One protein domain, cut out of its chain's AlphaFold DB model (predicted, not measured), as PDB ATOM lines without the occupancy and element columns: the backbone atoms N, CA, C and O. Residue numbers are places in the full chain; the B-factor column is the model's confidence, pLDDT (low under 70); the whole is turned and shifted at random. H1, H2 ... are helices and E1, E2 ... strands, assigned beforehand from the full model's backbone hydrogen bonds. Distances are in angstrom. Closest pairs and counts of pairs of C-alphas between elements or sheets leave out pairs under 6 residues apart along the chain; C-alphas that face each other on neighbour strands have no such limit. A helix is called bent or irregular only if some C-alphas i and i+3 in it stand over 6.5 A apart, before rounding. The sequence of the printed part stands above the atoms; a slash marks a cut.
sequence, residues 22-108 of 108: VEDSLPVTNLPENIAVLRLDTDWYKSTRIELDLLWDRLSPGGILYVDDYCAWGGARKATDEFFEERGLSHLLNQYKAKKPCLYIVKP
ATOM      1  N   VAL A  22     181.232 106.327 161.138       95.81
ATOM      2  CA  VAL A  22     180.631 107.007 162.298       95.81
ATOM      3  C   VAL A  22     180.080 108.378 161.909       95.81
ATOM      4  O   VAL A  22     179.013 108.763 162.367       95.81
ATOM      5  N   GLU A  23     180.726 109.057 160.962       96.19
ATOM      6  CA  GLU A  23     180.300 110.356 160.444       96.19
ATOM      7  C   GLU A  23     178.938 110.314 159.748       96.19
ATOM      8  O   GLU A  23     178.189 111.286 159.808       96.19
ATOM      9  N   ASP A  24     178.622 109.188 159.110       96.81
ATOM     10  CA  ASP A  24     177.400 109.030 158.322       96.81
ATOM     11  C   ASP A  24     176.300 108.333 159.137       96.81
ATOM     12  O   ASP A  24     175.120 108.655 159.023       96.81
ATOM     13  N   SER A  25     176.682 107.366 159.974       96.88
ATOM     14  CA  SER A  25     175.746 106.489 160.680       96.88
ATOM     15  C   SER A  25     175.312 107.031 162.039       96.88
ATOM     16  O   SER A  25     174.151 106.863 162.413       96.88
ATOM     17  N   LEU A  26     176.199 107.697 162.783       96.00
ATOM     18  CA  LEU A  26     175.908 108.176 164.133       96.00
ATOM     19  C   LEU A  26     174.795 109.243 164.165       96.00
ATOM     20  O   LEU A  26     173.905 109.104 165.006       96.00
ATOM     21  N   PRO A  27     174.743 110.230 163.239       96.25
ATOM     22  CA  PRO A  27     173.690 111.253 163.235       96.25
ATOM     23  C   PRO A  27     172.279 110.711 162.973       96.25
ATOM     24  O   PRO A  27     171.299 111.299 163.421       96.25
ATOM     25  N   VAL A  28     172.167 109.602 162.234       95.75
ATOM     26  CA  VAL A  28     170.878 109.001 161.840       95.75
ATOM     27  C   VAL A  28     170.503 107.786 162.691       95.75
ATOM     28  O   VAL A  28     169.411 107.230 162.562       95.75
ATOM     29  N   THR A  29     171.403 107.348 163.570       95.94
ATOM     30  CA  THR A  29     171.163 106.221 164.464       95.94
ATOM     31  C   THR A  29     170.303 106.663 165.638       95.94
ATOM     32  O   THR A  29     170.576 107.664 166.288       95.94
ATOM     33  N   ASN A  30     169.295 105.861 165.987       94.94
ATOM     34  CA  ASN A  30     168.602 106.028 167.265       94.94
ATOM     35  C   ASN A  30     169.560 105.715 168.433       94.94
ATOM     36  O   ASN A  30     169.773 104.542 168.743       94.94
ATOM     37  N   LEU A  31     170.178 106.735 169.023       95.62
ATOM     38  CA  LEU A  31     171.150 106.606 170.110       95.62
ATOM     39  C   LEU A  31     170.455 106.433 171.467       95.62
ATOM     40  O   LEU A  31     169.368 106.978 171.664       95.62
ATOM     41  N   PRO A  32     171.072 105.721 172.428       95.56
ATOM     42  CA  PRO A  32     170.553 105.684 173.789       95.56
ATOM     43  C   PRO A  32     170.515 107.092 174.397       95.56
ATOM     44  O   PRO A  32     171.338 107.957 174.084       95.56
ATOM     45  N   GLU A  33     169.552 107.324 175.285       96.12
ATOM     46  CA  GLU A  33     169.457 108.582 176.035       96.12
ATOM     47  C   GLU A  33     170.580 108.706 177.066       96.12
ATOM     48  O   GLU A  33     171.138 109.784 177.236       96.12
ATOM     49  N   ASN A  34     170.940 107.588 177.702       97.75
ATOM     50  CA  ASN A  34     171.949 107.520 178.751       97.75
ATOM     51  C   ASN A  34     173.035 106.505 178.396       97.75
ATOM     52  O   ASN A  34     172.746 105.375 177.993       97.75
ATOM     53  N   ILE A  35     174.286 106.906 178.587       98.31
ATOM     54  CA  ILE A  35     175.476 106.094 178.356       98.31
ATOM     55  C   ILE A  35     176.260 106.037 179.667       98.31
ATOM     56  O   ILE A  35     176.613 107.070 180.224       98.31
ATOM     57  N   ALA A  36     176.552 104.830 180.157       98.06
ATOM     58  CA  ALA A  36     177.398 104.639 181.342       98.06
ATOM     59  C   ALA A  36     178.895 104.621 180.988       98.06
ATOM     60  O   ALA A  36     179.730 105.112 181.746       98.06
ATOM     61  N   VAL A  37     179.238 104.057 179.827       97.94
ATOM     62  CA  VAL A  37     180.612 103.964 179.324       97.94
ATOM     63  C   VAL A  37     180.624 104.333 177.847       97.94
ATOM     64  O   VAL A  37     179.935 103.706 177.043       97.94
ATOM     65  N   LEU A  38     181.423 105.338 177.504       97.62
ATOM     66  CA  LEU A  38     181.661 105.815 176.152       97.62
ATOM     67  C   LEU A  38     183.122 105.545 175.788       97.62
ATOM     68  O   LEU A  38     184.023 106.202 176.302       97.62
ATOM     69  N   ARG A  39     183.362 104.567 174.913       97.12
ATOM     70  CA  ARG A  39     184.701 104.247 174.402       97.12
ATOM     71  C   ARG A  39     184.812 104.691 172.947       97.12
ATOM     72  O   ARG A  39     184.066 104.179 172.118       97.12
ATOM     73  N   LEU A  40     185.742 105.598 172.670       95.75
ATOM     74  CA  LEU A  40     186.096 106.062 171.331       95.75
ATOM     75  C   LEU A  40     187.419 105.423 170.914       95.75
ATOM     76  O   LEU A  40     188.391 105.440 171.671       95.75
ATOM     77  N   ASP A  41     187.414 104.846 169.723       92.88
ATOM     78  CA  ASP A  41     188.512 104.069 169.141       92.88
ATOM     79  C   ASP A  41     188.570 104.402 167.646       92.88
ATOM     80  O   ASP A  41     188.267 103.583 166.776       92.88
ATOM     81  N   THR A  42     188.750 105.696 167.376       89.00
ATOM     82  CA  THR A  42     188.848 106.242 166.029       89.00
ATOM     83  C   THR A  42     190.051 107.178 165.954       89.00
ATOM     84  O   THR A  42     190.165 108.124 166.734       89.00
ATOM     85  N   ASP A  43     190.939 106.944 164.986       88.25
ATOM     86  CA  ASP A  43     192.241 107.628 164.931       88.25
ATOM     87  C   ASP A  43     192.143 109.104 164.483       88.25
ATOM     88  O   ASP A  43     193.012 109.945 164.763       88.25
ATOM     89  N   TRP A  44     191.102 109.430 163.709       93.50
ATOM     90  CA  TRP A  44     191.018 110.673 162.946       93.50
ATOM     91  C   TRP A  44     190.261 111.772 163.682       93.50
ATOM     92  O   TRP A  44     189.260 111.545 164.351       93.50
ATOM     93  N   TYR A  45     190.674 113.020 163.437       95.75
ATOM     94  CA  TYR A  45     190.013 114.200 163.998       95.75
ATOM     95  C   TYR A  45     188.499 114.194 163.753       95.75
ATOM     96  O   TYR A  45     187.716 114.393 164.675       95.75
ATOM     97  N   LYS A  46     188.079 113.950 162.503       96.25
ATOM     98  CA  LYS A  46     186.670 114.051 162.102       96.25
ATOM     99  C   LYS A  46     185.794 113.014 162.813       96.25
ATOM    100  O   LYS A  46     184.714 113.368 163.279       96.25
ATOM    101  N   SER A  47     186.267 111.771 162.906       96.00
ATOM    102  CA  SER A  47     185.546 110.681 163.563       96.00
ATOM    103  C   SER A  47     185.479 110.896 165.074       96.00
ATOM    104  O   SER A  47     184.388 110.878 165.632       96.00
ATOM    105  N   THR A  48     186.597 111.238 165.723       96.62
ATOM    106  CA  THR A  48     186.603 111.521 167.166       96.62
ATOM    107  C   THR A  48     185.706 112.713 167.504       96.62
ATOM    108  O   THR A  48     184.967 112.685 168.487       96.62
ATOM    109  N   ARG A  49     185.750 113.775 166.687       97.62
ATOM    110  CA  ARG A  49     184.995 115.001 166.950       97.62
ATOM    111  C   ARG A  49     183.490 114.767 166.884       97.62
ATOM    112  O   ARG A  49     182.792 115.146 167.820       97.62
ATOM    113  N   ILE A  50     182.998 114.108 165.832       97.69
ATOM    114  CA  ILE A  50     181.556 113.854 165.698       97.69
ATOM    115  C   ILE A  50     181.034 112.924 166.800       97.69
ATOM    116  O   ILE A  50     179.920 113.110 167.289       97.69
ATOM    117  N   GLU A  51     181.843 111.951 167.227       97.62
ATOM    118  CA  GLU A  51     181.508 111.076 168.347       97.62
ATOM    119  C   GLU A  51     181.361 111.873 169.650       97.62
ATOM    120  O   GLU A  51     180.350 111.735 170.338       97.62
ATOM    121  N   LEU A  52     182.321 112.748 169.972       97.62
ATOM    122  CA  LEU A  52     182.249 113.604 171.161       97.62
ATOM    123  C   LEU A  52     181.051 114.558 171.110       97.62
ATOM    124  O   LEU A  52     180.293 114.622 172.081       97.62
ATOM    125  N   ASP A  53     180.837 115.239 169.982       97.56
ATOM    126  CA  ASP A  53     179.751 116.211 169.816       97.56
ATOM    127  C   ASP A  53     178.362 115.582 170.014       97.56
ATOM    128  O   ASP A  53     177.484 116.211 170.606       97.56
ATOM    129  N   LEU A  54     178.157 114.335 169.569       97.44
ATOM    130  CA  LEU A  54     176.857 113.658 169.652       97.44
ATOM    131  C   LEU A  54     176.657 112.818 170.922       97.44
ATOM    132  O   LEU A  54     175.508 112.581 171.319       97.44
ATOM    133  N   LEU A  55     177.738 112.323 171.538       97.81
ATOM    134  CA  LEU A  55     177.663 111.314 172.603       97.81
ATOM    135  C   LEU A  55     178.051 111.837 173.986       97.81
ATOM    136  O   LEU A  55     177.579 111.281 174.979       97.81
ATOM    137  N   TRP A  56     178.854 112.900 174.094       97.38
ATOM    138  CA  TRP A  56     179.297 113.408 175.399       97.38
ATOM    139  C   TRP A  56     178.132 113.834 176.296       97.38
ATOM    140  O   TRP A  56     178.124 113.538 177.491       97.38
ATOM    141  N   ASP A  57     177.118 114.496 175.737       97.06
ATOM    142  CA  ASP A  57     175.963 114.958 176.515       97.06
ATOM    143  C   ASP A  57     175.082 113.801 177.001       97.06
ATOM    144  O   ASP A  57     174.428 113.921 178.033       97.06
ATOM    145  N   ARG A  58     175.152 112.649 176.322       97.88
ATOM    146  CA  ARG A  58     174.452 111.405 176.681       97.88
ATOM    147  C   ARG A  58     175.207 110.576 177.717       97.88
ATOM    148  O   ARG A  58     174.617 109.697 178.341       97.88
ATOM    149  N   LEU A  59     176.507 110.819 177.902       98.25
ATOM    150  CA  LEU A  59     177.278 110.210 178.983       98.25
ATOM    151  C   LEU A  59     176.707 110.694 180.320       98.25
ATOM    152  O   LEU A  59     176.631 111.898 180.563       98.25
ATOM    153  N   SER A  60     176.281 109.779 181.181       98.12
ATOM    154  CA  SER A  60     175.718 110.132 182.485       98.12
ATOM    155  C   SER A  60     176.808 110.666 183.434       98.12
ATOM    156  O   SER A  60     177.974 110.290 183.280       98.12
ATOM    157  N   PRO A  61     176.470 111.510 184.428       97.12
ATOM    158  CA  PRO A  61     177.366 111.810 185.549       97.12
ATOM    159  C   PRO A  61     177.883 110.525 186.208       97.12
ATOM    160  O   PRO A  61     177.137 109.555 186.361       97.12
ATOM    161  N   GLY A  62     179.170 110.483 186.546       96.94
ATOM    162  CA  GLY A  62     179.876 109.273 186.985       96.94
ATOM    163  C   GLY A  62     180.218 108.281 185.865       96.94
ATOM    164  O   GLY A  62     180.929 107.305 186.107       96.94
ATOM    165  N   GLY A  63     179.747 108.519 184.639       97.50
ATOM    166  CA  GLY A  63     180.074 107.723 183.463       97.50
ATOM    167  C   GLY A  63     181.517 107.921 183.003       97.50
ATOM    168  O   GLY A  63     182.155 108.936 183.289       97.50
ATOM    169  N   ILE A  64     182.040 106.939 182.270       96.44
ATOM    170  CA  ILE A  64     183.440 106.919 181.829       96.44
ATOM    171  C   ILE A  64     183.523 107.235 180.337       96.44
ATOM    172  O   ILE A  64     182.971 106.497 179.526       96.44
ATOM    173  N   LEU A  65     184.264 108.282 179.978       96.62
ATOM    174  CA  LEU A  65     184.780 108.491 178.626       96.62
ATOM    175  C   LEU A  65     186.179 107.875 178.531       96.62
ATOM    176  O   LEU A  65     187.038 108.164 179.362       96.62
ATOM    177  N   TYR A  66     186.423 107.069 177.506       94.81
ATOM    178  CA  TYR A  66     187.731 106.508 177.187       94.81
ATOM    179  C   TYR A  66     188.072 106.801 175.727       94.81
ATOM    180  O   TYR A  66     187.331 106.381 174.844       94.81
ATOM    181  N   VAL A  67     189.171 107.513 175.478       94.12
ATOM    182  CA  VAL A  67     189.661 107.836 174.129       94.12
ATOM    183  C   VAL A  67     190.978 107.094 173.922       94.12
ATOM    184  O   VAL A  67     192.006 107.486 174.485       94.12
ATOM    185  N   ASP A  68     190.925 106.001 173.159       90.31
ATOM    186  CA  ASP A  68     192.039 105.055 172.980       90.31
ATOM    187  C   ASP A  68     193.257 105.745 172.343       90.31
ATOM    188  O   ASP A  68     194.350 105.798 172.914       90.31
ATOM    189  N   ASP A  69     192.996 106.438 171.237       86.62
ATOM    190  CA  ASP A  69     193.995 107.042 170.355       86.62
ATOM    191  C   ASP A  69     194.509 108.409 170.793       86.62
ATOM    192  O   ASP A  69     195.339 109.019 170.112       86.62
ATOM    193  N   TYR A  70     194.067 108.900 171.955       88.38
ATOM    194  CA  TYR A  70     194.403 110.240 172.438       88.38
ATOM    195  C   TYR A  70     195.918 110.501 172.463       88.38
ATOM    196  O   TYR A  70     196.380 111.619 172.214       88.38
ATOM    197  N   CYS A  71     196.721 109.475 172.748       82.69
ATOM    198  CA  CYS A  71     198.167 109.641 172.807       82.69
ATOM    199  C   CYS A  71     198.920 109.229 171.552       82.69
ATOM    200  O   CYS A  71     200.008 109.764 171.336       82.69
ATOM    201  N   ALA A  72     198.359 108.318 170.759       81.06
ATOM    202  CA  ALA A  72     199.001 107.776 169.572       81.06
ATOM    203  C   ALA A  72     198.788 108.672 168.343       81.06
ATOM    204  O   ALA A  72     199.711 108.843 167.547       81.06
ATOM    205  N   TRP A  73     197.620 109.313 168.228       80.94
ATOM    206  CA  TRP A  73     197.228 110.025 167.016       80.94
ATOM    207  C   TRP A  73     196.873 111.486 167.285       80.94
ATOM    208  O   TRP A  73     195.976 111.828 168.057       80.94
ATOM    209  N   GLY A  74     197.579 112.387 166.595       85.94
ATOM    210  CA  GLY A  74     197.393 113.833 166.748       85.94
ATOM    211  C   GLY A  74     195.988 114.317 166.376       85.94
ATOM    212  O   GLY A  74     195.528 115.311 166.930       85.94
ATOM    213  N   GLY A  75     195.291 113.602 165.483       91.06
ATOM    214  CA  GLY A  75     193.911 113.898 165.092       91.06
ATOM    215  C   GLY A  75     192.928 113.730 166.249       91.06
ATOM    216  O   GLY A  75     192.278 114.703 166.632       91.06
ATOM    217  N   ALA A  76     192.871 112.530 166.837       92.31
ATOM    218  CA  ALA A  76     192.035 112.230 168.001       92.31
ATOM    219  C   ALA A  76     192.350 113.143 169.199       92.31
ATOM    220  O   ALA A  76     191.441 113.683 169.839       92.31
ATOM    221  N   ARG A  77     193.643 113.394 169.459       92.62
ATOM    222  CA  ARG A  77     194.083 114.332 170.502       92.62
ATOM    223  C   ARG A  77     193.532 115.733 170.282       92.62
ATOM    224  O   ARG A  77     192.938 116.301 171.192       92.62
ATOM    225  N   LYS A  78     193.729 116.281 169.082       95.06
ATOM    226  CA  LYS A  78     193.312 117.641 168.738       95.06
ATOM    227  C   LYS A  78     191.793 117.794 168.821       95.06
ATOM    228  O   LYS A  78     191.327 118.748 169.427       95.06
ATOM    229  N   ALA A  79     191.038 116.834 168.281       96.56
ATOM    230  CA  ALA A  79     189.575 116.836 168.356       96.56
ATOM    231  C   ALA A  79     189.077 116.849 169.804       96.56
ATOM    232  O   ALA A  79     188.175 117.610 170.143       96.56
ATOM    233  N   THR A  80     189.694 116.027 170.653       95.31
ATOM    234  CA  THR A  80     189.364 115.958 172.076       95.31
ATOM    235  C   THR A  80     189.719 117.260 172.792       95.31
ATOM    236  O   THR A  80     188.891 117.808 173.511       95.31
ATOM    237  N   ASP A  81     190.933 117.773 172.589       95.06
ATOM    238  CA  ASP A  81     191.409 118.999 173.235       95.06
ATOM    239  C   ASP A  81     190.509 120.196 172.903       95.06
ATOM    240  O   ASP A  81     190.026 120.858 173.820       95.06
ATOM    241  N   GLU A  82     190.215 120.407 171.617       97.62
ATOM    242  CA  GLU A  82     189.333 121.487 171.154       97.62
ATOM    243  C   GLU A  82     187.904 121.322 171.690       97.62
ATOM    244  O   GLU A  82     187.313 122.283 172.170       97.62
ATOM    245  N   PHE A  83     187.360 120.099 171.698       97.56
ATOM    246  CA  PHE A  83     186.017 119.836 172.223       97.56
ATOM    247  C   PHE A  83     185.866 120.247 173.698       97.56
ATOM    248  O   PHE A  83     184.889 120.897 174.079       97.56
ATOM    249  N   PHE A  84     186.828 119.871 174.547       96.69
ATOM    250  CA  PHE A  84     186.793 120.235 175.966       96.69
ATOM    251  C   PHE A  84     187.084 121.725 176.181       96.69
ATOM    252  O   PHE A  84     186.511 122.319 177.096       96.69
ATOM    253  N   GLU A  85     187.935 122.335 175.354       97.19
ATOM    254  CA  GLU A  85     188.228 123.768 175.411       97.19
ATOM    255  C   GLU A  85     187.012 124.626 175.065       97.19
ATOM    256  O   GLU A  85     186.625 125.485 175.857       97.19
ATOM    257  N   GLU A  86     186.348 124.337 173.947       97.56
ATOM    258  CA  GLU A  86     185.151 125.054 173.494       97.56
ATOM    259  C   GLU A  86     184.002 124.993 174.510       97.56
ATOM    260  O   GLU A  86     183.194 125.917 174.606       97.56
ATOM    261  N   ARG A  87     183.941 123.920 175.305       96.12
ATOM    262  CA  ARG A  87     182.936 123.739 176.362       96.12
ATOM    263  C   ARG A  87     183.352 124.309 177.720       96.12
ATOM    264  O   ARG A  87     182.611 124.158 178.689       96.12
ATOM    265  N   GLY A  88     184.527 124.935 177.826       95.62
ATOM    266  CA  GLY A  88     185.052 125.453 179.094       95.62
ATOM    267  C   GLY A  88     185.405 124.352 180.105       95.62
ATOM    268  O   GLY A  88     185.473 124.602 181.306       95.62
ATOM    269  N   LEU A  89     185.631 123.125 179.630       95.06
ATOM    270  CA  LEU A  89     185.914 121.933 180.431       95.06
ATOM    271  C   LEU A  89     187.406 121.553 180.421       95.06
ATOM    272  O   LEU A  89     187.770 120.464 180.869       95.06
ATOM    273  N   SER A  90     188.299 122.441 179.971       93.12
ATOM    274  CA  SER A  90     189.751 122.195 179.926       93.12
ATOM    275  C   SER A  90     190.339 121.785 181.276       93.12
ATOM    276  O   SER A  90     191.259 120.969 181.329       93.12
ATOM    277  N   HIS A  91     189.800 122.309 182.386       90.81
ATOM    278  CA  HIS A  91     190.224 121.891 183.724       90.81
ATOM    279  C   HIS A  91     190.027 120.384 183.907       90.81
ATOM    280  O   HIS A  91     190.919 119.730 184.454       90.81
ATOM    281  N   LEU A  92     188.870 119.844 183.507       90.06
ATOM    282  CA  LEU A  92     188.545 118.432 183.684       90.06
ATOM    283  C   LEU A  92     189.555 117.594 182.910       90.06
ATOM    284  O   LEU A  92     190.211 116.731 183.481       90.06
ATOM    285  N   LEU A  93     189.760 117.924 181.638       89.81
ATOM    286  CA  LEU A  93     190.717 117.243 180.777       89.81
ATOM    287  C   LEU A  93     192.143 117.245 181.371       89.81
ATOM    288  O   LEU A  93     192.792 116.198 181.451       89.81
ATOM    289  N   ASN A  94     192.619 118.393 181.860       87.25
ATOM    290  CA  ASN A  94     193.968 118.537 182.419       87.25
ATOM    291  C   ASN A  94     194.215 117.676 183.670       87.25
ATOM    292  O   ASN A  94     195.347 117.244 183.893       87.25
ATOM    293  N   GLN A  95     193.177 117.358 184.456       84.94
ATOM    294  CA  GLN A  95     193.304 116.449 185.607       84.94
ATOM    295  C   GLN A  95     193.698 115.021 185.203       84.94
ATOM    296  O   GLN A  95     194.325 114.306 185.997       84.94
ATOM    297  N   TYR A  96     193.333 114.610 183.986       84.31
ATOM    298  CA  TYR A  96     193.546 113.255 183.483       84.31
ATOM    299  C   TYR A  96     194.742 113.154 182.524       84.31
ATOM    300  O   TYR A  96     195.422 112.127 182.541       84.31
ATOM    301  N   LYS A  97     195.087 114.222 181.778       77.19
ATOM    302  CA  LYS A  97     196.277 114.249 180.893       77.19
ATOM    303  C   LYS A  97     197.582 113.907 181.617       77.19
ATOM    304  O   LYS A  97     198.447 113.250 181.053       77.19
ATOM    305  N   ALA A  98     197.730 114.333 182.871       63.66
ATOM    306  CA  ALA A  98     198.980 114.177 183.616       63.66
ATOM    307  C   ALA A  98     199.298 112.726 184.034       63.66
ATOM    308  O   ALA A  98     200.364 112.480 184.591       63.66
ATOM    309  N   LYS A  99     198.375 111.771 183.831       59.62
ATOM    310  CA  LYS A  99     198.418 110.486 184.540       59.62
ATOM    311  C   LYS A  99     198.674 109.254 183.673       59.62
ATOM    312  O   LYS A  99     199.095 108.254 184.248       59.62
ATOM    313  N   LYS A 100     198.417 109.260 182.353       61.78
ATOM    314  CA  LYS A 100     198.447 108.024 181.534       61.78
ATOM    315  C   LYS A 100     198.743 108.233 180.040       61.78
ATOM    316  O   LYS A 100     198.499 109.316 179.517       61.78
ATOM    317  N   PRO A 101     199.203 107.172 179.340       67.06
ATOM    318  CA  PRO A 101     199.418 107.165 177.896       67.06
ATOM    319  C   PRO A 101     198.130 107.005 177.079       67.06
ATOM    320  O   PRO A 101     198.253 106.888 175.881       67.06
ATOM    321  N   CYS A 102     196.932 107.020 177.660       74.00
ATOM    322  CA  CYS A 102     195.642 107.137 176.962       74.00
ATOM    323  C   CYS A 102     194.720 107.983 177.851       74.00
ATOM    324  O   CYS A 102     194.945 108.059 179.067       74.00
ATOM    325  N   LEU A 103     193.686 108.608 177.282       84.62
ATOM    326  CA  LEU A 103     192.785 109.467 178.050       84.62
ATOM    327  C   LEU A 103     191.572 108.681 178.551       84.62
ATOM    328  O   LEU A 103     190.804 108.131 177.767       84.62
ATOM    329  N   TYR A 104     191.365 108.700 179.866       89.88
ATOM    330  CA  TYR A 104     190.110 108.288 180.485       89.88
ATOM    331  C   TYR A 104     189.612 109.420 181.380       89.88
ATOM    332  O   TYR A 104     190.410 110.001 182.108       89.88
ATOM    333  N   ILE A 105     188.324 109.745 181.322       92.75
ATOM    334  CA  ILE A 105     187.687 110.806 182.111       92.75
ATOM    335  C   ILE A 105     186.449 110.216 182.776       92.75
ATOM    336  O   ILE A 105     185.627 109.589 182.112       92.75
ATOM    337  N   VAL A 106     186.294 110.448 184.079       94.56
ATOM    338  CA  VAL A 106     185.005 110.266 184.753       94.56
ATOM    339  C   VAL A 106     184.248 111.582 184.635       94.56
ATOM    340  O   VAL A 106     184.755 112.618 185.073       94.56
ATOM    341  N   LYS A 107     183.074 111.552 183.999       95.06
ATOM    342  CA  LYS A 107     182.217 112.731 183.872       95.06
ATOM    343  C   LYS A 107     181.719 113.125 185.271       95.06
ATOM    344  O   LYS A 107     181.258 112.233 185.984       95.06
ATOM    345  N   PRO A 108     181.863 114.395 185.684       91.19
ATOM    346  CA  PRO A 108     181.414 114.850 186.998       91.19
ATOM    347  C   PRO A 108     179.897 114.726 187.169       91.19
ATOM    348  O   PRO A 108     179.174 114.746 186.143       91.19
TER     349      PRO A 108
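What this domain is: This is residues 22 to 108 of the 108 residues of the protein "Hypothetical protein" of Tetraselmis chuii (UniProt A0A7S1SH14). A small three-stranded sheet, E1, E2 and E3, has helices over one face: H2 runs along E1, H4 packs on the edge strand E3, and H3 stands between these two helices, only grazing the sheet. The short helix H1 sits off the sheet, against the beginning of H2. The printed part has 87 residues, with four named helices and three named strands in the order H1 E1 H2 E2 H3 H4 E3. The sheet runs E1, E2, E3 and is mixed, and the class is mixed, helices and strands. The whole is compact, with a radius of gyration of the C-alphas of 12.1 A and spans of 35 by 26 by 21 A.

Where its parts are: Find C-alpha 22 at (180.631, 107.007, 162.298), where H1, residues 22 to 25, begins. E1 holds residues 35 to 40 and is 12.7 A long. H2 runs from C-alpha 45 at (190.013, 114.200, 163.998) to residue 58, 20.3 A; it is irregular, with C-alphas 54 and 57 7.0 A apart. E2, residues 59 to 67, bends by 121 degrees at residue 62 and measures 13.5 A from first to last C-alpha. H3, residues 74 to 86, measures 17.9 A. H4, residues 90 to 97, and E3, residues 103 to 106, measure 10.3 A each; E3 ends at C-alpha 106, (185.005, 110.266, 184.753).

How they stand to each other: Begin at the inner strand E2. E1 is its parallel neighbour, with N 38 and O 64 2.8 A apart, within hydrogen-bond range. E3 is its antiparallel neighbour, with N 65 and O 105 at 2.8 A. E1, H2 and E2 form a strand-helix-strand unit, two parallel neighbour strands with a helix between, whose crossover is right-handed. H2 lies over E1 at a height over the sheet of 9.0 A, along the strands at 5 degrees on the local plane. H2 and H4 make two layers with the sheet, helices on one face of it; the closest C-alphas of H4 and E3 are those of Tyr 96 and Ile 105, 6.5 A apart. H2 and H3 touch, closest at the C-alphas of Tyr 45 and Gly 75, 4.1 A, at a steep tilt of 41 degrees, the same way. H3, with its residues 81 to 84 alone, touches H4 in a helical hairpin, closest at the C-alphas of Phe 84 and Ser 90, 5.3 A; their tilt of 36 degrees is only just steep, opposite ways. H2, with its residues 46 to 51 alone, touches H1, closest at the C-alphas of Glu 23 and Ser 47, 6.1 A. H2 and H4 are apart. Every O i to N i+4 pair is within hydrogen-bond range in H3, against 8 of 10 in H2 and 3 of 4 in H4; H1 is too short for such a pair.

The domain as a whole: The two C-alphas farthest apart are those of Val 28 and Ala 98, at 35.9 A. The printed part has no cut, and none of the links between its elements is long. Look to residues 98 to 101 for pLDDT under 70; the mean of the printed part is 92.3.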